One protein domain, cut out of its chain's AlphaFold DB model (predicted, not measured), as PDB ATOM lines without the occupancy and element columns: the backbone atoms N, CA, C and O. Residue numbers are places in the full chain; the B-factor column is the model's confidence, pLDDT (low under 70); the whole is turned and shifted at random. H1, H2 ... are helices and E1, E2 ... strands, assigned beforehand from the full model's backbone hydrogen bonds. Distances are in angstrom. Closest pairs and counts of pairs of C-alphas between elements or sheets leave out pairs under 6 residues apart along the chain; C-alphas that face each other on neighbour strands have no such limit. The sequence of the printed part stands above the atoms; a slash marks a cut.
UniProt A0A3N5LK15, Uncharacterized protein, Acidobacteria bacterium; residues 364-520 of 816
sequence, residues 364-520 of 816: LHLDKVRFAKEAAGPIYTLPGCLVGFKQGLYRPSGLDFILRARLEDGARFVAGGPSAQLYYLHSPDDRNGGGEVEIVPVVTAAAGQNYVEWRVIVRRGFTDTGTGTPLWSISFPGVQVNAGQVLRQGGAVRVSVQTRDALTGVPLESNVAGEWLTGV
ATOM      1  N   LEU A 364      18.471 -21.832 -45.180       70.44
ATOM      2  CA  LEU A 364      19.035 -23.178 -45.238       70.44
ATOM      3  C   LEU A 364      17.901 -24.205 -45.149       70.44
ATOM      4  O   LEU A 364      17.273 -24.366 -44.105       70.44
ATOM      5  N   HIS A 365      17.655 -24.914 -46.246       74.56
ATOM      6  CA  HIS A 365      16.621 -25.942 -46.360       74.56
ATOM      7  C   HIS A 365      17.254 -27.326 -46.209       74.56
ATOM      8  O   HIS A 365      17.894 -27.848 -47.125       74.56
ATOM      9  N   LEU A 366      17.100 -27.931 -45.033       65.06
ATOM     10  CA  LEU A 366      17.617 -29.265 -44.733       65.06
ATOM     11  C   LEU A 366      16.521 -30.305 -44.982       65.06
ATOM     12  O   LEU A 366      15.728 -30.603 -44.093       65.06
ATOM     13  N   ASP A 367      16.496 -30.870 -46.195       48.47
ATOM     14  CA  ASP A 367      15.422 -31.758 -46.683       48.47
ATOM     15  C   ASP A 367      15.059 -32.903 -45.719       48.47
ATOM     16  O   ASP A 367      13.928 -33.394 -45.735       48.47
ATOM     17  N   LYS A 368      16.027 -33.392 -44.926       54.75
ATOM     18  CA  LYS A 368      15.839 -34.462 -43.933       54.75
ATOM     19  C   LYS A 368      16.799 -34.275 -42.760       54.75
ATOM     20  O   LYS A 368      17.986 -34.550 -42.918       54.75
ATOM     21  N   VAL A 369      16.274 -33.958 -41.574       50.19
ATOM     22  CA  VAL A 369      16.958 -34.286 -40.311       50.19
ATOM     23  C   VAL A 369      17.089 -35.807 -40.270       50.19
ATOM     24  O   VAL A 369      16.090 -36.529 -40.207       50.19
ATOM     25  N   ARG A 370      18.316 -36.314 -40.421       56.84
ATOM     26  CA  ARG A 370      18.573 -37.758 -40.446       56.84
ATOM     27  C   ARG A 370      18.910 -38.228 -39.040       56.84
ATOM     28  O   ARG A 370      19.903 -37.813 -38.452       56.84
ATOM     29  N   PHE A 371      18.090 -39.147 -38.555       49.38
ATOM     30  CA  PHE A 371      18.332 -39.891 -37.335       49.38
ATOM     31  C   PHE A 371      19.521 -40.833 -37.515       49.38
ATOM     32  O   PHE A 371      19.446 -41.801 -38.274       49.38
ATOM     33  N   ALA A 372      20.620 -40.532 -36.828       46.50
ATOM     34  CA  ALA A 372      21.766 -41.419 -36.729       46.50
ATOM     35  C   ALA A 372      21.671 -42.171 -35.399       46.50
ATOM     36  O   ALA A 372      21.732 -41.558 -34.335       46.50
ATOM     37  N   LYS A 373      21.531 -43.497 -35.460       49.31
ATOM     38  CA  LYS A 373      21.825 -44.377 -34.326       49.31
ATOM     39  C   LYS A 373      23.147 -45.096 -34.593       49.31
ATOM     40  O   LYS A 373      23.563 -45.227 -35.744       49.31
ATOM     41  N   GLU A 374      23.814 -45.487 -33.516       42.19
ATOM     42  CA  GLU A 374      25.148 -46.076 -33.475       42.19
ATOM     43  C   GLU A 374      25.437 -47.103 -34.584       42.19
ATOM     44  O   GLU A 374      25.143 -48.290 -34.474       42.19
ATOM     45  N   ALA A 375      26.231 -46.682 -35.569       40.28
ATOM     46  CA  ALA A 375      27.331 -47.553 -35.944       40.28
ATOM     47  C   ALA A 375      28.224 -47.712 -34.696       40.28
ATOM     48  O   ALA A 375      28.513 -46.733 -34.004       40.28
ATOM     49  N   ALA A 376      28.705 -48.922 -34.402       45.00
ATOM     50  CA  ALA A 376      29.530 -49.171 -33.210       45.00
ATOM     51  C   ALA A 376      30.867 -48.383 -33.193       45.00
ATOM     52  O   ALA A 376      31.541 -48.307 -32.162       45.00
ATOM     53  N   GLY A 377      31.249 -47.755 -34.313       58.72
ATOM     54  CA  GLY A 377      32.347 -46.789 -34.421       58.72
ATOM     55  C   GLY A 377      31.859 -45.332 -34.506       58.72
ATOM     56  O   GLY A 377      30.702 -45.081 -34.815       58.72
ATOM     57  N   PRO A 378      32.728 -44.334 -34.281       74.75
ATOM     58  CA  PRO A 378      32.342 -42.918 -34.317       74.75
ATOM     59  C   PRO A 378      32.126 -42.362 -35.745       74.75
ATOM     60  O   PRO A 378      31.913 -41.163 -35.908       74.75
ATOM     61  N   ILE A 379      32.219 -43.213 -36.776       83.94
ATOM     62  CA  ILE A 379      32.242 -42.865 -38.203       83.94
ATOM     63  C   ILE A 379      30.926 -43.284 -38.865       83.94
ATOM     64  O   ILE A 379      30.567 -44.460 -38.856       83.94
ATOM     65  N   TYR A 380      30.261 -42.329 -39.506       80.12
ATOM     66  CA  TYR A 380      28.974 -42.482 -40.178       80.12
ATOM     67  C   TYR A 380      29.135 -42.257 -41.684       80.12
ATOM     68  O   TYR A 380      29.757 -41.283 -42.101       80.12
ATOM     69  N   THR A 381      28.570 -43.142 -42.512       84.25
ATOM     70  CA  THR A 381      28.535 -42.977 -43.979       84.25
ATOM     71  C   THR A 381      27.175 -42.426 -44.392       84.25
ATOM     72  O   THR A 381      26.148 -43.006 -44.048       84.25
ATOM     73  N   LEU A 382      27.151 -41.306 -45.113       79.12
ATOM     74  CA  LEU A 382      25.932 -40.527 -45.325       79.12
ATOM     75  C   LEU A 382      25.076 -41.053 -46.498       79.12
ATOM     76  O   LEU A 382      25.537 -41.058 -47.646       79.12
ATOM     77  N   PRO A 383      23.811 -41.465 -46.263       64.50
ATOM     78  CA  PRO A 383      22.960 -42.099 -47.272       64.50
ATOM     79  C   PRO A 383      22.255 -41.060 -48.163       64.50
ATOM     80  O   PRO A 383      21.032 -40.898 -48.119       64.50
ATOM     81  N   GLY A 384      23.039 -40.332 -48.965       70.25
ATOM     82  CA  GLY A 384      22.524 -39.338 -49.915       70.25
ATOM     83  C   GLY A 384      21.843 -38.159 -49.221       70.25
ATOM     84  O   GLY A 384      20.667 -37.884 -49.463       70.25
ATOM     85  N   CYS A 385      22.553 -37.502 -48.303       75.44
ATOM     86  CA  CYS A 385      22.060 -36.295 -47.641       75.44
ATOM     87  C   CYS A 385      22.229 -35.075 -48.558       75.44
ATOM     88  O   CYS A 385      23.289 -34.903 -49.160       75.44
ATOM     89  N   LEU A 386      21.193 -34.236 -48.626       85.31
ATOM     90  CA  LEU A 386      21.178 -32.962 -49.346       85.31
ATOM     91  C   LEU A 386      21.028 -31.811 -48.347       85.31
ATOM     92  O   LEU A 386      20.319 -31.942 -47.349       85.31
ATOM     93  N   VAL A 387      21.690 -30.696 -48.637       86.81
ATOM     94  CA  VAL A 387      21.578 -29.419 -47.926       86.81
ATOM     95  C   VAL A 387      21.243 -28.356 -48.969       86.81
ATOM     96  O   VAL A 387      22.086 -28.022 -49.802       86.81
ATOM     97  N   GLY A 388      20.009 -27.863 -48.965       89.00
ATOM     98  CA  GLY A 388      19.585 -26.736 -49.789       89.00
ATOM     99  C   GLY A 388      20.018 -25.417 -49.157       89.00
ATOM    100  O   GLY A 388      19.872 -25.230 -47.952       89.00
ATOM    101  N   PHE A 389      20.539 -24.492 -49.956       90.00
ATOM    102  CA  PHE A 389      20.914 -23.150 -49.513       90.00
ATOM    103  C   PHE A 389      20.419 -22.115 -50.522       90.00
ATOM    104  O   PHE A 389      20.754 -22.174 -51.704       90.00
ATOM    105  N   LYS A 390      19.609 -21.169 -50.061       88.12
ATOM    106  CA  LYS A 390      19.062 -20.066 -50.849       88.12
ATOM    107  C   LYS A 390      19.858 -18.813 -50.513       88.12
ATOM    108  O   LYS A 390      19.863 -18.379 -49.366       88.12
ATOM    109  N   GLN A 391      20.539 -18.258 -51.505       85.50
ATOM    110  CA  GLN A 391      21.381 -17.075 -51.345       85.50
ATOM    111  C   GLN A 391      20.522 -15.803 -51.281       85.50
ATOM    112  O   GLN A 391      19.513 -15.708 -51.983       85.50
ATOM    113  N   GLY A 392      20.920 -14.821 -50.468       80.62
ATOM    114  CA  GLY A 392      20.214 -13.539 -50.366       80.62
ATOM    115  C   GLY A 392      20.656 -12.488 -51.390       80.62
ATOM    116  O   GLY A 392      19.886 -11.599 -51.756       80.62
ATOM    117  N   LEU A 393      21.898 -12.589 -51.877       82.06
ATOM    118  CA  LEU A 393      22.564 -11.550 -52.668       82.06
ATOM    119  C   LEU A 393      22.679 -11.888 -54.168       82.06
ATOM    120  O   LEU A 393      23.253 -12.907 -54.553       82.06
ATOM    121  N   TYR A 394      22.232 -10.968 -55.029       86.31
ATOM    122  CA  TYR A 394      22.496 -11.010 -56.475       86.31
ATOM    123  C   TYR A 394      23.941 -10.568 -56.789       86.31
ATOM    124  O   TYR A 394      24.453  -9.611 -56.208       86.31
ATOM    125  N   ARG A 395      24.607 -11.242 -57.738       87.12
ATOM    126  CA  ARG A 395      25.989 -10.955 -58.166       87.12
ATOM    127  C   ARG A 395      26.029 -10.694 -59.678       87.12
ATOM    128  O   ARG A 395      25.509 -11.517 -60.433       87.12
ATOM    129  N   PRO A 396      26.649  -9.596 -60.149       87.88
ATOM    130  CA  PRO A 396      26.869  -9.361 -61.574       87.88
ATOM    131  C   PRO A 396      27.965 -10.285 -62.138       87.88
ATOM    132  O   PRO A 396      28.730 -10.905 -61.398       87.88
ATOM    133  N   SER A 397      28.047 -10.359 -63.471       91.50
ATOM    134  CA  SER A 397      29.068 -11.146 -64.183       91.50
ATOM    135  C   SER A 397      30.490 -10.731 -63.776       91.50
ATOM    136  O   SER A 397      30.776  -9.543 -63.618       91.50
ATOM    137  N   GLY A 398      31.374 -11.715 -63.600       88.88
ATOM    138  CA  GLY A 398      32.775 -11.519 -63.219       88.88
ATOM    139  C   GLY A 398      33.037 -11.296 -61.724       88.88
ATOM    140  O   GLY A 398      34.200 -11.215 -61.336       88.88
ATOM    141  N   LEU A 399      32.003 -11.223 -60.874       92.50
ATOM    142  CA  LEU A 399      32.159 -11.126 -59.417       92.50
ATOM    143  C   LEU A 399      31.999 -12.495 -58.734       92.50
ATOM    144  O   LEU A 399      31.004 -12.781 -58.061       92.50
ATOM    145  N   ASP A 400      33.028 -13.326 -58.885       95.81
ATOM    146  CA  ASP A 400      33.167 -14.653 -58.269       95.81
ATOM    147  C   ASP A 400      33.037 -14.640 -56.737       95.81
ATOM    148  O   ASP A 400      33.359 -13.653 -56.069       95.81
ATOM    149  N   PHE A 401      32.638 -15.768 -56.151       96.06
ATOM    150  CA  PHE A 401      32.602 -15.956 -54.696       96.06
ATOM    151  C   PHE A 401      32.999 -17.380 -54.284       96.06
ATOM    152  O   PHE A 401      33.048 -18.293 -55.107       96.06
ATOM    153  N   ILE A 402      33.323 -17.570 -53.006       97.50
ATOM    154  CA  ILE A 402      33.527 -18.884 -52.388       97.50
ATOM    155  C   ILE A 402      32.288 -19.233 -51.570       97.50
ATOM    156  O   ILE A 402      31.846 -18.422 -50.757       97.50
ATOM    157  N   LEU A 403      31.778 -20.452 -51.738       97.19
ATOM    158  CA  LEU A 403      30.788 -21.070 -50.862       97.19
ATOM    159  C   LEU A 403      31.498 -22.126 -50.005       97.19
ATOM    160  O   LEU A 403      32.166 -23.017 -50.533       97.19
ATOM    161  N   ARG A 404      31.372 -22.013 -48.681       96.69
ATOM    162  CA  ARG A 404      31.898 -22.950 -47.680       96.69
ATOM    163  C   ARG A 404      30.731 -23.636 -46.980       96.69
ATOM    164  O   ARG A 404      29.834 -22.949 -46.503       96.69
ATOM    165  N   ALA A 405      30.794 -24.958 -46.845       96.00
ATOM    166  CA  ALA A 405      29.938 -25.713 -45.930       96.00
ATOM    167  C   ALA A 405      30.802 -26.346 -44.833       96.00
ATOM    168  O   ALA A 405      31.836 -26.949 -45.128       96.00
ATOM    169  N   ARG A 406      30.405 -26.187 -43.570       95.94
ATOM    170  CA  ARG A 406      31.185 -26.573 -42.393       95.94
ATOM    171  C   ARG A 406      30.353 -27.440 -41.450       95.94
ATOM    172  O   ARG A 406      29.214 -27.116 -41.145       95.94
ATOM    173  N   LEU A 407      30.953 -28.532 -40.992       94.12
ATOM    174  CA  LEU A 407      30.489 -29.358 -39.886       94.12
ATOM    175  C   LEU A 407      30.868 -28.677 -38.568       94.12
ATOM    176  O   LEU A 407      32.044 -28.352 -38.346       94.12
ATOM    177  N   GLU A 408      29.885 -28.484 -37.698       94.06
ATOM    178  CA  GLU A 408      30.093 -27.966 -36.347       94.06
ATOM    179  C   GLU A 408      30.152 -29.110 -35.320       94.06
ATOM    180  O   GLU A 408      30.386 -30.267 -35.678       94.06
ATOM    181  N   ASP A 409      30.024 -28.781 -34.031       89.81
ATOM    182  CA  ASP A 409      29.832 -29.749 -32.941       89.81
ATOM    183  C   ASP A 409      30.923 -30.842 -32.898       89.81
ATOM    184  O   ASP A 409      30.683 -32.026 -32.687       89.81
ATOM    185  N   GLY A 410      32.169 -30.441 -33.174       88.69
ATOM    186  CA  GLY A 410      33.335 -31.329 -33.177       88.69
ATOM    187  C   GLY A 410      33.401 -32.342 -34.329       88.69
ATOM    188  O   GLY A 410      34.429 -33.006 -34.467       88.69
ATOM    189  N   ALA A 411      32.383 -32.439 -35.189       91.62
ATOM    190  CA  ALA A 411      32.351 -33.402 -36.285       91.62
ATOM    191  C   ALA A 411      33.445 -33.132 -37.338       91.62
ATOM    192  O   ALA A 411      33.868 -31.991 -37.560       91.62
ATOM    193  N   ARG A 412      33.939 -34.202 -37.974       94.00
ATOM    194  CA  ARG A 412      35.055 -34.200 -38.939       94.00
ATOM    195  C   ARG A 412      34.795 -35.156 -40.099       94.00
ATOM    196  O   ARG A 412      34.241 -36.227 -39.896       94.00
ATOM    197  N   PHE A 413      35.261 -34.834 -41.299       93.50
ATOM    198  CA  PHE A 413      35.291 -35.772 -42.422       93.50
ATOM    199  C   PHE A 413      36.347 -36.875 -42.213       93.50
ATOM    200  O   PHE A 413      37.309 -36.710 -41.454       93.50
ATOM    201  N   VAL A 414      36.169 -38.011 -42.890       92.06
ATOM    202  CA  VAL A 414      37.022 -39.210 -42.790       92.06
ATOM    203  C   VAL A 414      37.604 -39.574 -44.160       92.06
ATOM    204  O   VAL A 414      36.978 -39.344 -45.193       92.06
ATOM    205  N   ALA A 415      38.817 -40.136 -44.179       83.88
ATOM    206  CA  ALA A 415      39.471 -40.589 -45.409       83.88
ATOM    207  C   ALA A 415      38.683 -41.710 -46.100       83.88
ATOM    208  O   ALA A 415      38.190 -42.621 -45.444       83.88
ATOM    209  N   GLY A 416      38.674 -41.695 -47.435       76.44
ATOM    210  CA  GLY A 416      38.178 -42.802 -48.261       76.44
ATOM    211  C   GLY A 416      36.738 -42.658 -48.759       76.44
ATOM    212  O   GLY A 416      36.340 -43.416 -49.640       76.44
ATOM    213  N   GLY A 417      35.976 -41.677 -48.267       76.88
ATOM    214  CA  GLY A 417      34.680 -41.323 -48.850       76.88
ATOM    215  C   GLY A 417      34.808 -40.505 -50.151       76.88
ATOM    216  O   GLY A 417      35.819 -39.826 -50.355       76.88
ATOM    217  N   PRO A 418      33.788 -40.514 -51.032       84.94
ATOM    218  CA  PRO A 418      33.631 -39.494 -52.069       84.94
ATOM    219  C   PRO A 418      33.582 -38.085 -51.460       84.94
ATOM    220  O   PRO A 418      33.235 -37.903 -50.294       84.94
ATOM    221  N   SER A 419      33.916 -37.070 -52.257       85.88
ATOM    222  CA  SER A 419      33.802 -35.666 -51.841       85.88
ATOM    223  C   SER A 419      32.367 -35.154 -51.953       85.88
ATOM    224  O   SER A 419      31.629 -35.565 -52.846       85.88
ATOM    225  N   ALA A 420      32.006 -34.203 -51.089       89.75
ATOM    226  CA  ALA A 420      30.768 -33.445 -51.227       89.75
ATOM    227  C   ALA A 420      30.727 -32.683 -52.567       89.75
ATOM    228  O   ALA A 420      31.758 -32.224 -53.070       89.75
ATOM    229  N   GLN A 421      29.532 -32.529 -53.131       94.38
ATOM    230  CA  GLN A 421      29.297 -31.913 -54.438       94.38
ATOM    231  C   GLN A 421      28.351 -30.721 -54.293       94.38
ATOM    232  O   GLN A 421      27.351 -30.825 -53.591       94.38
ATOM    233  N   LEU A 422      28.646 -29.606 -54.963       94.81
ATOM    234  CA  LEU A 422      27.779 -28.428 -55.008       94.81
ATOM    235  C   LEU A 422      27.100 -28.342 -56.378       94.81
ATOM    236  O   LEU A 422      27.766 -28.396 -57.411       94.81
ATOM    237  N   TYR A 423      25.784 -28.163 -56.363       94.06
ATOM    238  CA  TYR A 423      24.938 -27.994 -57.536       94.06
ATOM    239  C   TYR A 423      24.249 -26.632 -57.487       94.06
ATOM    240  O   TYR A 423      23.673 -26.259 -56.465       94.06
ATOM    241  N   TYR A 424      24.265 -25.913 -58.606       92.44
ATOM    242  CA  TYR A 424      23.374 -24.779 -58.831       92.44
ATOM    243  C   TYR A 424      22.043 -25.313 -59.370       92.44
ATOM    244  O   TYR A 424      22.015 -25.979 -60.408       92.44
ATOM    245  N   LEU A 425      20.945 -25.079 -58.650       87.12
ATOM    246  CA  LEU A 425      19.629 -25.589 -59.025       87.12
ATOM    247  C   LEU A 425      18.958 -24.630 -60.012       87.12
ATOM    248  O   LEU A 425      18.172 -23.764 -59.632       87.12
ATOM    249  N   HIS A 426      19.252 -24.806 -61.300       76.06
ATOM    250  CA  HIS A 426      18.532 -24.116 -62.364       76.06
ATOM    251  C   HIS A 426      17.131 -24.729 -62.528       76.06
ATOM    252  O   HIS A 426      16.989 -25.896 -62.902       76.06
ATOM    253  N   SER A 427      16.088 -23.953 -62.224       65.38
ATOM    254  CA  SER A 427      14.705 -24.345 -62.509       65.38
ATOM    255  C   SER A 427      14.440 -24.210 -64.014       65.38
ATOM    256  O   SER A 427      14.718 -23.136 -64.549       65.38
ATOM    257  N   PRO A 428      13.865 -25.220 -64.701       61.56
ATOM    258  CA  PRO A 428      13.517 -25.125 -66.125       61.56
ATOM    259  C   PRO A 428      12.570 -23.964 -66.475       61.56
ATOM    260  O   PRO A 428      12.522 -23.545 -67.627       61.56
ATOM    261  N   ASP A 429      11.842 -23.446 -65.482       62.72
ATOM    262  CA  ASP A 429      10.892 -22.333 -65.604       62.72
ATOM    263  C   ASP A 429      11.544 -20.944 -65.367       62.72
ATOM    264  O   ASP A 429      10.833 -19.968 -65.139       62.72
ATOM    265  N   ASP A 430      12.880 -20.848 -65.322       55.31
ATOM    266  CA  ASP A 430      13.675 -19.612 -65.117       55.31
ATOM    267  C   ASP A 430      13.386 -18.847 -63.796       55.31
ATOM    268  O   ASP A 430      13.778 -17.697 -63.588       55.31
ATOM    269  N   ARG A 431      12.721 -19.509 -62.836       58.03
ATOM    270  CA  ARG A 431      12.256 -18.912 -61.564       58.03
ATOM    271  C   ARG A 431      13.351 -18.613 -60.530       58.03
ATOM    272  O   ARG A 431      13.040 -18.038 -59.493       58.03
ATOM    273  N   ASN A 432      14.604 -18.986 -60.797       62.03
ATOM    274  CA  ASN A 432      15.722 -18.918 -59.844       62.03
ATOM    275  C   ASN A 432      16.771 -17.876 -60.277       62.03
ATOM    276  O   ASN A 432      17.932 -18.214 -60.501       62.03
ATOM    277  N   GLY A 433      16.345 -16.620 -60.442       62.59
ATOM    278  CA  GLY A 433      17.213 -15.449 -60.633       62.59
ATOM    279  C   GLY A 433      18.017 -15.396 -61.937       62.59
ATOM    280  O   GLY A 433      18.779 -14.454 -62.140       62.59
ATOM    281  N   GLY A 434      17.884 -16.388 -62.819       71.56
ATOM    282  CA  GLY A 434      18.748 -16.555 -63.986       71.56
ATOM    283  C   GLY A 434      20.243 -16.641 -63.633       71.56
ATOM    284  O   GLY A 434      20.640 -16.774 -62.477       71.56
ATOM    285  N   GLY A 435      21.089 -16.524 -64.657       82.12
ATOM    286  CA  GLY A 435      22.548 -16.532 -64.525       82.12
ATOM    287  C   GLY A 435      23.208 -17.822 -65.015       82.12
ATOM    288  O   GLY A 435      22.555 -18.818 -65.315       82.12
ATOM    289  N   GLU A 436      24.530 -17.778 -65.138       89.81
ATOM    290  CA  GLU A 436      25.361 -18.891 -65.606       89.81
ATOM    291  C   GLU A 436      26.601 -18.957 -64.719       89.81
ATOM    292  O   GLU A 436      27.279 -17.942 -64.525       89.81
ATOM    293  N   VAL A 437      26.887 -20.136 -64.166       93.25
ATOM    294  CA  VAL A 437      27.962 -20.334 -63.189       93.25
ATOM    295  C   VAL A 437      28.797 -21.567 -63.501       93.25
ATOM    296  O   VAL A 437      28.290 -22.585 -63.966       93.25
ATOM    297  N   GLU A 438      30.082 -21.486 -63.179       95.56
ATOM    298  CA  GLU A 438      31.003 -22.620 -63.156       95.56
ATOM    299  C   GLU A 438      31.442 -22.870 -61.709       95.56
ATOM    300  O   GLU A 438      31.776 -21.934 -60.982       95.56
ATOM    301  N   ILE A 439      31.410 -24.133 -61.276       96.50
ATOM    302  CA  ILE A 439      31.674 -24.535 -59.890       96.50
ATOM    303  C   ILE A 439      32.983 -25.321 -59.846       96.50
ATOM    304  O   ILE A 439      33.081 -26.405 -60.417       96.50
ATOM    305  N   VAL A 440      33.976 -24.794 -59.129       96.81
ATOM    306  CA  VAL A 440      35.305 -25.405 -58.989       96.81
ATOM    307  C   VAL A 440      35.546 -25.761 -57.517       96.81
ATOM    308  O   VAL A 440      35.544 -24.856 -56.681       96.81
ATOM    309  N   PRO A 441      35.758 -27.039 -57.146       95.50
ATOM    310  CA  PRO A 441      36.095 -27.398 -55.771       95.50
ATOM    311  C   PRO A 441      37.469 -26.830 -55.386       95.50
ATOM    312  O   PRO A 441      38.440 -26.976 -56.126       95.50
ATOM    313  N   VAL A 442      37.543 -26.192 -54.217       96.12
ATOM    314  CA  VAL A 442      38.766 -25.593 -53.652       96.12
ATOM    315  C   VAL A 442      39.275 -26.424 -52.475       96.12
ATOM    316  O   VAL A 442      40.473 -26.673 -52.372       96.12
ATOM    317  N   VAL A 443      38.365 -26.901 -51.617       94.06
ATOM    318  CA  VAL A 443      38.675 -27.810 -50.503       94.06
ATOM    319  C   VAL A 443      37.699 -28.982 -50.537       94.06
ATOM    320  O   VAL A 443      36.493 -28.805 -50.364       94.06
ATOM    321  N   THR A 444      38.225 -30.177 -50.791       92.69
ATOM    322  CA  THR A 444      37.494 -31.452 -50.768       92.69
ATOM    323  C   THR A 444      37.409 -32.016 -49.351       92.69
ATOM    324  O   THR A 444      38.179 -31.623 -48.486       92.69
ATOM    325  N   ALA A 445      36.488 -32.952 -49.097       88.62
ATOM    326  CA  ALA A 445      36.273 -33.538 -47.770       88.62
ATOM    327  C   ALA A 445      37.422 -34.490 -47.363       88.62
ATOM    328  O   ALA A 445      37.305 -35.706 -47.518       88.62
ATOM    329  N   ALA A 446      38.541 -33.956 -46.865       88.81
ATOM    330  CA  ALA A 446      39.679 -34.759 -46.416       88.81
ATOM    331  C   ALA A 446      39.592 -35.131 -44.923       88.81
ATOM    332  O   ALA A 446      38.932 -34.468 -44.122       88.81
ATOM    333  N   ALA A 447      40.297 -36.196 -44.528       90.38
ATOM    334  CA  ALA A 447      40.293 -36.688 -43.151       90.38
ATOM    335  C   ALA A 447      40.691 -35.614 -42.130       90.38
ATOM    336  O   ALA A 447      41.702 -34.934 -42.293       90.38
ATOM    337  N   GLY A 448      39.915 -35.497 -41.052       90.38
ATOM    338  CA  GLY A 448      40.189 -34.557 -39.963       90.38
ATOM    339  C   GLY A 448      39.858 -33.094 -40.278       90.38
ATOM    340  O   GLY A 448      39.955 -32.259 -39.381       90.38
ATOM    341  N   GLN A 449      39.418 -32.769 -41.498       94.31
ATOM    342  CA  GLN A 449      38.822 -31.468 -41.801       94.31
ATOM    343  C   GLN A 449      37.370 -31.416 -41.324       94.31
ATOM    344  O   GLN A 449      36.711 -32.444 -41.186       94.31
ATOM    345  N   ASN A 450      36.850 -30.212 -41.099       94.62
ATOM    346  CA  ASN A 450      35.443 -29.990 -40.764       94.62
ATOM    347  C   ASN A 450      34.725 -29.087 -41.769       94.62
ATOM    348  O   ASN A 450      33.637 -28.621 -41.476       94.62
ATOM    349  N   TYR A 451      35.306 -28.798 -42.932       96.31
ATOM    350  CA  TYR A 451      34.652 -27.977 -43.947       96.31
ATOM    351  C   TYR A 451      35.063 -28.390 -45.360       96.31
ATOM    352  O   TYR A 451      36.076 -29.057 -45.556       96.31
ATOM    353  N   VAL A 452      34.248 -27.978 -46.324       95.88
ATOM    354  CA  VAL A 452      34.451 -28.114 -47.769       95.88
ATOM    355  C   VAL A 452      34.172 -26.772 -48.438       95.88
ATOM    356  O   VAL A 452      33.386 -25.972 -47.922       95.88
ATOM    357  N   GLU A 453      34.832 -26.500 -49.563       97.31
ATOM    358  CA  GLU A 453      34.726 -25.219 -50.269       97.31
ATOM    359  C   GLU A 453      34.672 -25.372 -51.783       97.31
ATOM    360  O   GLU A 453      35.413 -26.166 -52.369       97.31
ATOM    361  N   TRP A 454      33.886 -24.503 -52.414       97.69
ATOM    362  CA  TRP A 454      33.812 -24.344 -53.862       97.69
ATOM    363  C   TRP A 454      33.933 -22.869 -54.238       97.69
ATOM    364  O   TRP A 454      33.330 -22.006 -53.600       97.69
ATOM    365  N   ARG A 455      34.676 -22.579 -55.306       97.31
ATOM    366  CA  ARG A 455      34.638 -21.293 -56.002       97.31
ATOM    367  C   ARG A 455      33.516 -21.337 -57.030       97.31
ATOM    368  O   ARG A 455      33.495 -22.223 -57.882       97.31
ATOM    369  N   VAL A 456      32.621 -20.365 -56.951       96.50
ATOM    370  CA  VAL A 456      31.556 -20.116 -57.918       96.50
ATOM    371  C   VAL A 456      32.007 -18.972 -58.819       96.50
ATOM    372  O   VAL A 456      32.182 -17.839 -58.362       96.50
ATOM    373  N   ILE A 457      32.230 -19.283 -60.094       96.38
ATOM    374  CA  ILE A 457      32.634 -18.328 -61.128       96.38
ATOM    375  C   ILE A 457      31.373 -17.838 -61.838       96.38
ATOM    376  O   ILE A 457      30.672 -18.635 -62.462       96.38
ATOM    377  N   VAL A 458      31.074 -16.540 -61.754       94.25
ATOM    378  CA  VAL A 458      29.813 -15.973 -62.270       94.25
ATOM    379  C   VAL A 458      29.999 -15.540 -63.727       94.25
ATOM    380  O   VAL A 458      30.431 -14.421 -64.010       94.25
ATOM    381  N   ARG A 459      29.682 -16.436 -64.669       93.25
ATOM    382  CA  ARG A 459      29.801 -16.207 -66.123       93.25
ATOM    383  C   ARG A 459      28.753 -15.212 -66.619       93.25
ATOM    384  O   ARG A 459      29.093 -14.249 -67.305       93.25
ATOM    385  N   ARG A 460      27.504 -15.367 -66.180       91.25
ATOM    386  CA  ARG A 460      26.408 -14.413 -66.395       91.25
ATOM    387  C   ARG A 460      25.784 -14.075 -65.047       91.25
ATOM    388  O   ARG A 460      25.468 -14.983 -64.285       91.25
ATOM    389  N   GLY A 461      25.648 -12.780 -64.768       86.88
ATOM    390  CA  GLY A 461      25.144 -12.294 -63.484       86.88
ATOM    391  C   GLY A 461      23.706 -12.722 -63.202       86.88
ATOM    392  O   GLY A 461      22.923 -12.919 -64.134       86.88
ATOM    393  N   PHE A 462      23.382 -12.834 -61.918       88.19
ATOM    394  CA  PHE A 462      22.024 -13.068 -61.435       88.19
ATOM    395  C   PHE A 462      21.183 -11.798 -61.647       88.19
ATOM    396  O   PHE A 462      21.649 -10.689 -61.377       88.19
ATOM    397  N   THR A 463      19.956 -11.960 -62.129       76.56
ATOM    398  CA  THR A 463      19.012 -10.895 -62.497       76.56
ATOM    399  C   THR A 463      17.736 -10.965 -61.666       76.56
ATOM    400  O   THR A 463      17.148 -12.031 -61.502       76.56
ATOM    401  N   ASP A 464      17.261  -9.803 -61.232       66.50
ATOM    402  CA  ASP A 464      15.979  -9.580 -60.550       66.50
ATOM    403  C   ASP A 464      14.743  -9.925 -61.403       66.50
ATOM    404  O   ASP A 464      13.646 -10.090 -60.875       66.50
ATOM    405  N   THR A 465      14.907 -10.079 -62.720       63.53
ATOM    406  CA  THR A 465      13.836 -10.488 -63.643       63.53
ATOM    407  C   THR A 465      13.416 -11.957 -63.514       63.53
ATOM    408  O   THR A 465      12.380 -12.332 -64.059       63.53
ATOM    409  N   GLY A 466      14.199 -12.799 -62.824       60.12
ATOM    410  CA  GLY A 466      13.789 -14.155 -62.437       60.12
ATOM    411  C   GLY A 466      13.029 -14.131 -61.108       60.12
ATOM    412  O   GLY A 466      13.399 -13.396 -60.200       60.12
ATOM    413  N   THR A 467      11.976 -14.939 -60.953       59.84
ATOM    414  CA  THR A 467      11.013 -14.831 -59.831       59.84
ATOM    415  C   THR A 467      11.516 -15.331 -58.459       59.84
ATOM    416  O   THR A 467      10.718 -15.821 -57.659       59.84
ATOM    417  N   GLY A 468      12.815 -15.270 -58.175       72.81
ATOM    418  CA  GLY A 468      13.423 -15.858 -56.981       72.81
ATOM    419  C   GLY A 468      14.945 -15.731 -56.966       72.81
ATOM    420  O   GLY A 468      15.561 -15.445 -57.988       72.81
ATOM    421  N   THR A 469      15.564 -15.941 -55.804       82.06
ATOM    422  CA  THR A 469      17.020 -15.829 -55.633       82.06
ATOM    423  C   THR A 469      17.784 -17.109 -56.019       82.06
ATOM    424  O   THR A 469      17.167 -18.167 -56.193       82.06
ATOM    425  N   PRO A 470      19.126 -17.055 -56.173       87.12
ATOM    426  CA  PRO A 470      19.937 -18.228 -56.499       87.12
ATOM    427  C   PRO A 470      19.805 -19.348 -55.457       87.12
ATOM    428  O   PRO A 470      20.016 -19.133 -54.260       87.12
ATOM    429  N   LEU A 471      19.497 -20.559 -55.929       90.31
ATOM    430  CA  LEU A 471      19.328 -21.752 -55.101       90.31
ATOM    431  C   LEU A 471      20.451 -22.766 -55.353       90.31
ATOM    432  O   LEU A 471      20.762 -23.125 -56.490       90.31
ATOM    433  N   TRP A 472      21.020 -23.262 -54.263       93.19
ATOM    434  CA  TRP A 472      22.153 -24.174 -54.223       93.19
ATOM    435  C   TRP A 472      21.757 -25.480 -53.536       93.19
ATOM    436  O   TRP A 472      20.948 -25.482 -52.609       93.19
ATOM    437  N   SER A 473      22.349 -26.596 -53.955       93.25
ATOM    438  CA  SER A 473      22.216 -27.889 -53.282       93.25
ATOM    439  C   SER A 473      23.589 -28.506 -53.062       93.25
ATOM    440  O   SER A 473      24.337 -28.734 -54.013       93.25
ATOM    441  N   ILE A 474      23.929 -28.767 -51.803       93.12
ATOM    442  CA  ILE A 474      25.158 -29.450 -51.408       93.12
ATOM    443  C   ILE A 474      24.806 -30.910 -51.113       93.12
ATOM    444  O   ILE A 474      23.968 -31.204 -50.262       93.12
ATOM    445  N   SER A 475      25.452 -31.825 -51.822       91.31
ATOM    446  CA  SER A 475      25.176 -33.256 -51.799       91.31
ATOM    447  C   SER A 475      26.327 -34.015 -51.146       91.31
ATOM    448  O   SER A 475      27.491 -33.820 -51.502       91.31
ATOM    449  N   PHE A 476      26.003 -34.902 -50.202       87.44
ATOM    450  CA  PHE A 476      26.969 -35.699 -49.433       87.44
ATOM    451  C   PHE A 476      26.817 -37.234 -49.613       87.44
ATOM    452  O   PHE A 476      26.911 -37.969 -48.628       87.44
ATOM    453  N   PRO A 477      26.550 -37.783 -50.817       83.44
ATOM    454  CA  PRO A 477      26.289 -39.209 -50.995       83.44
ATOM    455  C   PRO A 477      27.555 -40.032 -50.743       83.44
ATOM    456  O   PRO A 477      28.551 -39.876 -51.439       83.44
ATOM    457  N   GLY A 478      27.521 -40.918 -49.745       82.25
ATOM    458  CA  GLY A 478      28.654 -41.770 -49.375       82.25
ATOM    459  C   GLY A 478      29.774 -41.059 -48.609       82.25
ATOM    460  O   GLY A 478      30.728 -41.718 -48.203       82.25
ATOM    461  N   VAL A 479      29.673 -39.744 -48.373       88.38
ATOM    462  CA  VAL A 479      30.646 -38.996 -47.562       88.38
ATOM    463  C   VAL A 479      30.690 -39.595 -46.155       88.38
ATOM    464  O   VAL A 479      29.646 -39.892 -45.569       88.38
ATOM    465  N   GLN A 480      31.894 -39.770 -45.609       90.50
ATOM    466  CA  GLN A 480      32.090 -40.301 -44.262       90.50
ATOM    467  C   GLN A 480      32.405 -39.184 -43.265       90.50
ATOM    468  O   GLN A 480      33.305 -38.372 -43.489       90.50
ATOM    469  N   VAL A 481      31.670 -39.164 -42.153       89.75
ATOM    470  CA  VAL A 481      31.788 -38.175 -41.076       89.75
ATOM    471  C   VAL A 481      32.025 -38.890 -39.750       89.75
ATOM    472  O   VAL A 481      31.208 -39.690 -39.302       89.75
ATOM    473  N   ASN A 482      33.139 -38.578 -39.100       91.06
ATOM    474  CA  ASN A 482      33.355 -38.847 -37.691       91.06
ATOM    475  C   ASN A 482      32.582 -37.797 -36.884       91.06
ATOM    476  O   ASN A 482      32.989 -36.638 -36.821       91.06
ATOM    477  N   ALA A 483      31.465 -38.207 -36.292       83.81
ATOM    478  CA  ALA A 483      30.624 -37.355 -35.450       83.81
ATOM    479  C   ALA A 483      30.918 -37.528 -33.943       83.81
ATOM    480  O   ALA A 483      30.221 -36.976 -33.093       83.81
ATOM    481  N   GLY A 484      31.958 -38.299 -33.608       77.69
ATOM    482  CA  GLY A 484      32.489 -38.438 -32.257       77.69
ATOM    483  C   GLY A 484      31.476 -38.932 -31.222       77.69
ATOM    484  O   GLY A 484      30.667 -39.825 -31.477       77.69
ATOM    485  N   GLN A 485      31.565 -38.350 -30.025       69.44
ATOM    486  CA  GLN A 485      30.643 -38.586 -28.912       69.44
ATOM    487  C   GLN A 485      29.289 -37.877 -29.096       69.44
ATOM    488  O   GLN A 485      28.317 -38.311 -28.493       69.44
ATOM    489  N   VAL A 486      29.195 -36.837 -29.935       72.31
ATOM    490  CA  VAL A 486      28.010 -35.960 -29.996       72.31
ATOM    491  C   VAL A 486      26.746 -36.732 -30.365       72.31
ATOM    492  O   VAL A 486      25.774 -36.684 -29.620       72.31
ATOM    493  N   LEU A 487      26.778 -37.540 -31.431       71.88
ATOM    494  CA  LEU A 487      25.624 -38.377 -31.799       71.88
ATOM    495  C   LEU A 487      25.389 -39.556 -30.830       71.88
ATOM    496  O   LEU A 487      24.295 -40.110 -30.822       71.88
ATOM    497  N   ARG A 488      26.386 -39.951 -30.018       65.62
ATOM    498  CA  ARG A 488      26.232 -41.011 -28.997       65.62
ATOM    499  C   ARG A 488      25.536 -40.521 -27.731       65.62
ATOM    500  O   ARG A 488      24.910 -41.319 -27.054       65.62
ATOM    501  N   GLN A 489      25.656 -39.231 -27.431       64.31
ATOM    502  CA  GLN A 489      25.068 -38.565 -26.264       64.31
ATOM    503  C   GLN A 489      23.707 -37.915 -26.595       64.31
ATOM    504  O   GLN A 489      23.296 -36.969 -25.932       64.31
ATOM    505  N   GLY A 490      23.043 -38.349 -27.676       62.78
ATOM    506  CA  GLY A 490      21.773 -37.775 -28.144       62.78
ATOM    507  C   GLY A 490      21.865 -36.363 -28.747       62.78
ATOM    508  O   GLY A 490      20.840 -35.765 -29.064       62.78
ATOM    509  N   GLY A 491      23.071 -35.813 -28.921       76.56
ATOM    510  CA  GLY A 491      23.288 -34.491 -29.510       76.56
ATOM    511  C   GLY A 491      23.105 -34.464 -31.032       76.56
ATOM    512  O   GLY A 491      22.991 -35.501 -31.690       76.56
ATOM    513  N   ALA A 492      23.126 -33.264 -31.612       82.06
ATOM    514  CA  ALA A 492      23.057 -33.049 -33.058       82.06
ATOM    515  C   ALA A 492      24.397 -32.558 -33.631       82.06
ATOM    516  O   ALA A 492      25.136 -31.825 -32.980       82.06
ATOM    517  N   VAL A 493      24.691 -32.938 -34.877       86.75
ATOM    518  CA  VAL A 493      25.723 -32.307 -35.708       86.75
ATOM    519  C   VAL A 493      25.045 -31.274 -36.594       86.75
ATOM    520  O   VAL A 493      24.261 -31.619 -37.489       86.75
ATOM    521  N   ARG A 494      25.373 -30.003 -36.373       91.56
ATOM    522  CA  ARG A 494      24.934 -28.898 -37.224       91.56
ATOM    523  C   ARG A 494      25.854 -28.727 -38.430       91.56
ATOM    524  O   ARG A 494      27.051 -29.025 -38.383       91.56
ATOM    525  N   VAL A 495      25.281 -28.210 -39.512       93.12
ATOM    526  CA  VAL A 495      26.022 -27.727 -40.683       93.12
ATOM    527  C   VAL A 495      25.777 -26.238 -40.834       93.12
ATOM    528  O   VAL A 495      24.627 -25.803 -40.819       93.12
ATOM    529  N   SER A 496      26.853 -25.469 -41.000       94.81
ATOM    530  CA  SER A 496      26.809 -24.052 -41.349       94.81
ATOM    531  C   SER A 496      27.246 -23.832 -42.801       94.81
ATOM    532  O   SER A 496      28.147 -24.506 -43.309       94.81
ATOM    533  N   VAL A 497      26.594 -22.894 -43.488       95.44
ATOM    534  CA  VAL A 497      26.935 -22.454 -44.846       95.44
ATOM    535  C   VAL A 497      27.279 -20.968 -44.815       95.44
ATOM    536  O   VAL A 497      26.591 -20.167 -44.183       95.44
ATOM    537  N   GLN A 498      28.374 -20.614 -45.484       95.19
ATOM    538  CA  GLN A 498      28.918 -19.260 -45.565       95.19
ATOM    539  C   GLN A 498      29.312 -18.948 -47.009       95.19
ATOM    540  O   GLN A 498      29.986 -19.757 -47.654       95.19
ATOM    541  N   THR A 499      28.996 -17.744 -47.486       95.31
ATOM    542  CA  THR A 499      29.566 -17.200 -48.725       95.31
ATOM    543  C   THR A 499      30.520 -16.042 -48.430       95.31
ATOM    544  O   THR A 499      30.332 -15.264 -47.491       95.31
ATOM    545  N   ARG A 500      31.590 -15.931 -49.219       96.06
ATOM    546  CA  ARG A 500      32.559 -14.828 -49.141       96.06
ATOM    547  C   ARG A 500      33.058 -14.436 -50.521       96.06
ATOM    548  O   ARG A 500      33.166 -15.281 -51.406       96.06
ATOM    549  N   ASP A 501      33.386 -13.169 -50.703       96.31
ATOM    550  CA  ASP A 501      33.925 -12.650 -51.954       96.31
ATOM    551  C   ASP A 501      35.253 -13.343 -52.313       96.31
ATOM    552  O   ASP A 501      36.124 -13.516 -51.456       96.31
ATOM    553  N   ALA A 502      35.419 -13.772 -53.569       94.44
ATOM    554  CA  ALA A 502      36.565 -14.601 -53.953       94.44
ATOM    555  C   ALA A 502      37.895 -13.833 -54.036       94.44
ATOM    556  O   ALA A 502      38.951 -14.466 -54.000       94.44
ATOM    557  N   LEU A 503      37.857 -12.502 -54.159       92.94
ATOM    558  CA  LEU A 503      39.049 -11.657 -54.247       92.94
ATOM    559  C   LEU A 503      39.457 -11.117 -52.874       92.94
ATOM    560  O   LEU A 503      40.635 -11.129 -52.527       92.94
ATOM    561  N   THR A 504      38.486 -10.630 -52.102       94.12
ATOM    562  CA  THR A 504      38.732  -9.938 -50.827       94.12
ATOM    563  C   THR A 504      38.601 -10.846 -49.603       94.12
ATOM    564  O   THR A 504      39.100 -10.501 -48.535       94.12
ATOM    565  N   GLY A 505      37.932 -11.998 -49.728       93.44
ATOM    566  CA  GLY A 505      37.660 -12.914 -48.617       93.44
ATOM    567  C   GLY A 505      36.603 -12.422 -47.620       93.44
ATOM    568  O   GLY A 505      36.296 -13.148 -46.674       93.44
ATOM    569  N   VAL A 506      36.032 -11.231 -47.825       92.62
ATOM    570  CA  VAL A 506      34.998 -10.641 -46.961       92.62
ATOM    571  C   VAL A 506      33.690 -11.442 -47.094       92.62
ATOM    572  O   VAL A 506      33.295 -11.745 -48.225       92.62
ATOM    573  N   PRO A 507      33.007 -11.807 -45.987       92.50
ATOM    574  CA  PRO A 507      31.696 -12.458 -46.041       92.50
ATOM    575  C   PRO A 507      30.676 -11.629 -46.831       92.50
ATOM    576  O   PRO A 507      30.623 -10.411 -46.676       92.50
ATOM    577  N   LEU A 508      29.875 -12.282 -47.677       89.00
ATOM    578  CA  LEU A 508      28.845 -11.605 -48.481       89.00
ATOM    579  C   LEU A 508      27.482 -11.565 -47.782       89.00
ATOM    580  O   LEU A 508      26.706 -10.641 -48.008       89.00
ATOM    581  N   GLU A 509      27.201 -12.557 -46.941       89.00
ATOM    582  CA  GLU A 509      25.990 -12.660 -46.130       89.00
ATOM    583  C   GLU A 509      26.304 -13.358 -44.797       89.00
ATOM    584  O   GLU A 509      27.380 -13.945 -44.625       89.00
ATOM    585  N   SER A 510      25.385 -13.271 -43.834       86.38
ATOM    586  CA  SER A 510      25.505 -13.968 -42.549       86.38
ATOM    587  C   SER A 510      25.543 -15.484 -42.742       86.38
ATOM    588  O   SER A 510      24.851 -16.029 -43.602       86.38
ATOM    589  N   ASN A 511      26.318 -16.180 -41.907       87.81
ATOM    590  CA  ASN A 511      26.332 -17.641 -41.901       87.81
ATOM    591  C   ASN A 511      24.940 -18.169 -41.525       87.81
ATOM    592  O   ASN A 511      24.377 -17.734 -40.520       87.81
ATOM    593  N   VAL A 512      24.435 -19.157 -42.262       88.56
ATOM    594  CA  VAL A 512      23.191 -19.860 -41.914       88.56
ATOM    595  C   VAL A 512      23.542 -21.267 -41.459       88.56
ATOM    596  O   VAL A 512      24.318 -21.952 -42.126       88.56
ATOM    597  N   ALA A 513      22.998 -21.704 -40.325       90.00
ATOM    598  CA  ALA A 513      23.261 -23.019 -39.754       90.00
ATOM    599  C   ALA A 513      21.962 -23.756 -39.419       90.00
ATOM    600  O   ALA A 513      20.951 -23.128 -39.115       90.00
ATOM    601  N   GLY A 514      22.003 -25.087 -39.444       85.88
ATOM    602  CA  GLY A 514      20.876 -25.932 -39.051       85.88
ATOM    603  C   GLY A 514      21.304 -27.345 -38.659       85.88
ATOM    604  O   GLY A 514      22.417 -27.782 -38.968       85.88
ATOM    605  N   GLU A 515      20.421 -28.058 -37.960       84.50
ATOM    606  CA  GLU A 515      20.641 -29.442 -37.530       84.50
ATOM    607  C   GLU A 515      20.571 -30.411 -38.710       84.50
ATOM    608  O   GLU A 515      19.538 -30.553 -39.362       84.50
ATOM    609  N   TRP A 516      21.678 -31.095 -38.989       82.75
ATOM    610  CA  TRP A 516      21.801 -31.946 -40.170       82.75
ATOM    611  C   TRP A 516      21.676 -33.433 -39.838       82.75
ATOM    612  O   TRP A 516      20.954 -34.177 -40.509       82.75
ATOM    613  N   LEU A 517      22.360 -33.856 -38.775       80.69
ATOM    614  CA  LEU A 517      22.261 -35.193 -38.200       80.69
ATOM    615  C   LEU A 517      21.867 -35.033 -36.739       80.69
ATOM    616  O   LEU A 517      22.560 -34.331 -36.009       80.69
ATOM    617  N   THR A 518      20.821 -35.721 -36.300       73.81
ATOM    618  CA  THR A 518      20.455 -35.764 -34.881       73.81
ATOM    619  C   THR A 518      20.705 -37.175 -34.380       73.81
ATOM    620  O   THR A 518      20.253 -38.150 -34.997       73.81
ATOM    621  N   GLY A 519      21.461 -37.294 -33.291       63.62
ATOM    622  CA  GLY A 519      21.664 -38.556 -32.606       63.62
ATOM    623  C   GLY A 519      20.330 -38.991 -32.030       63.62
ATOM    624  O   GLY A 519      19.748 -38.277 -31.219       63.62
ATOM    625  N   VAL A 520      19.815 -40.146 -32.448       55.75
ATOM    626  CA  VAL A 520      18.700 -40.737 -31.709       55.75
ATOM    627  C   VAL A 520      19.302 -41.534 -30.576       55.75
ATOM    628  O   VAL A 520      19.928 -42.568 -30.815       55.75
TER     629      VAL A 520
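Overview. This is residues 364 to 520 of the 816 residues of an uncharacterized protein of Acidobacteria bacterium (UniProt A0A3N5LK15). A six-strand sheet, E1, E11, E10, E4, E7 and E6, is curled like part of a barrel, and the small three-strand sheet E3, E8 and E5 lies over its open side, the two making an elongated sandwich. At one end of the long axis sit the short strand pair E2 and E9 and the small helix H1. The printed part has 157 residues, with eleven named strands and one named helix, in the order E1 to E9, H1, E10, E11; the class is mostly strand, though under half of the residues are in named elements. The large sheet is mixed, the other two are antiparallel. The whole is compact, with a radius of gyration of the C-alphas of 16.2 A and spans of 51 by 29 by 25 A.

Arrangement. The largest sheet runs, strand beside strand, E1 (residues 370 to 372), E11 (512 to 519), E10 (492 to 501), E4 (401 to 407), E7 (451 to 460) and E6 (436 to 443). It is strongly twisted, with C-alphas up to 9.2 A off its best plane, and curled, the way across it turning by 162 degrees. E10 and E4 are antiparallel at 166 degrees, with N 402 and O 500 2.8 A apart, within hydrogen-bond range. E4 and E7 are antiparallel at 156 degrees, with N 403 and O 454 at 2.9 A. E6 and E7 form a hairpin, with N 455 and O 440 at 2.8 A. E10 and E11 form another, with N 493 and O 517 at 2.8 A. The edge strand E1 is parallel to E11, with N 372 and O 518 at 3.0 A. The second sheet runs E3 (residues 386 to 390), E8 (471 to 475) and E5 (421 to 424). E3 and E8 are antiparallel, with N 387 and O 474 at 2.8 A, as are E8 and E5, with N 423 and O 473 at 2.8 A. The two sheets are a sandwich, two sheets face to face, with strands at 31 degrees to each other. The closest C-alphas of E5 and E6, Leu 422 and Ile 439, are 7.4 A apart, and E3 and E11 are near each other. E2 (residues 379 to 381) and E9 (480 to 482) are antiparallel, with N 380 and O 481 at 2.8 A. H1 (residues 486 to 489) is on the largest sheet at a height over the sheet of 4.6 A, over none of its strands; its closest C-alpha pair with E11, Leu 487 and Gly 519, is 4.0 A apart. H1 is too short for an O i to N i+4 pair; its one O i to N i+3 pair is within range.

Along the chain. E1 begins at C-alpha 370, at (18.573, -37.758, -40.446). E10 is 29.9 A long from first to last C-alpha, E7 27.5 A, E6 22.0 A, E11 20.9 A and E4 20.1 A. E8 is 13.3 A long and E3 13.2 A. E10 begins at C-alpha 492, at (23.057, -33.049, -33.058), and E11 ends at C-alpha 519, at (21.664, -38.556, -32.606). Residues 364 to 365 pair, antiparallel, with residues 388 to 389 of E3, and residues 412 to 413 with residues 481 to 482 of E9.

Size, cuts and confidence. The two farthest C-alphas, those of Ala 376 and Thr 465, are 51.7 A apart. The printed part has no cut. The links E4 to E5, 13 residues, and E5 to E6, 11 residues, are long. The mean pLDDT of the printed part is 82.7; 30 residues are under 70, among them 366 to 377, 427 to 433 and 464 to 467.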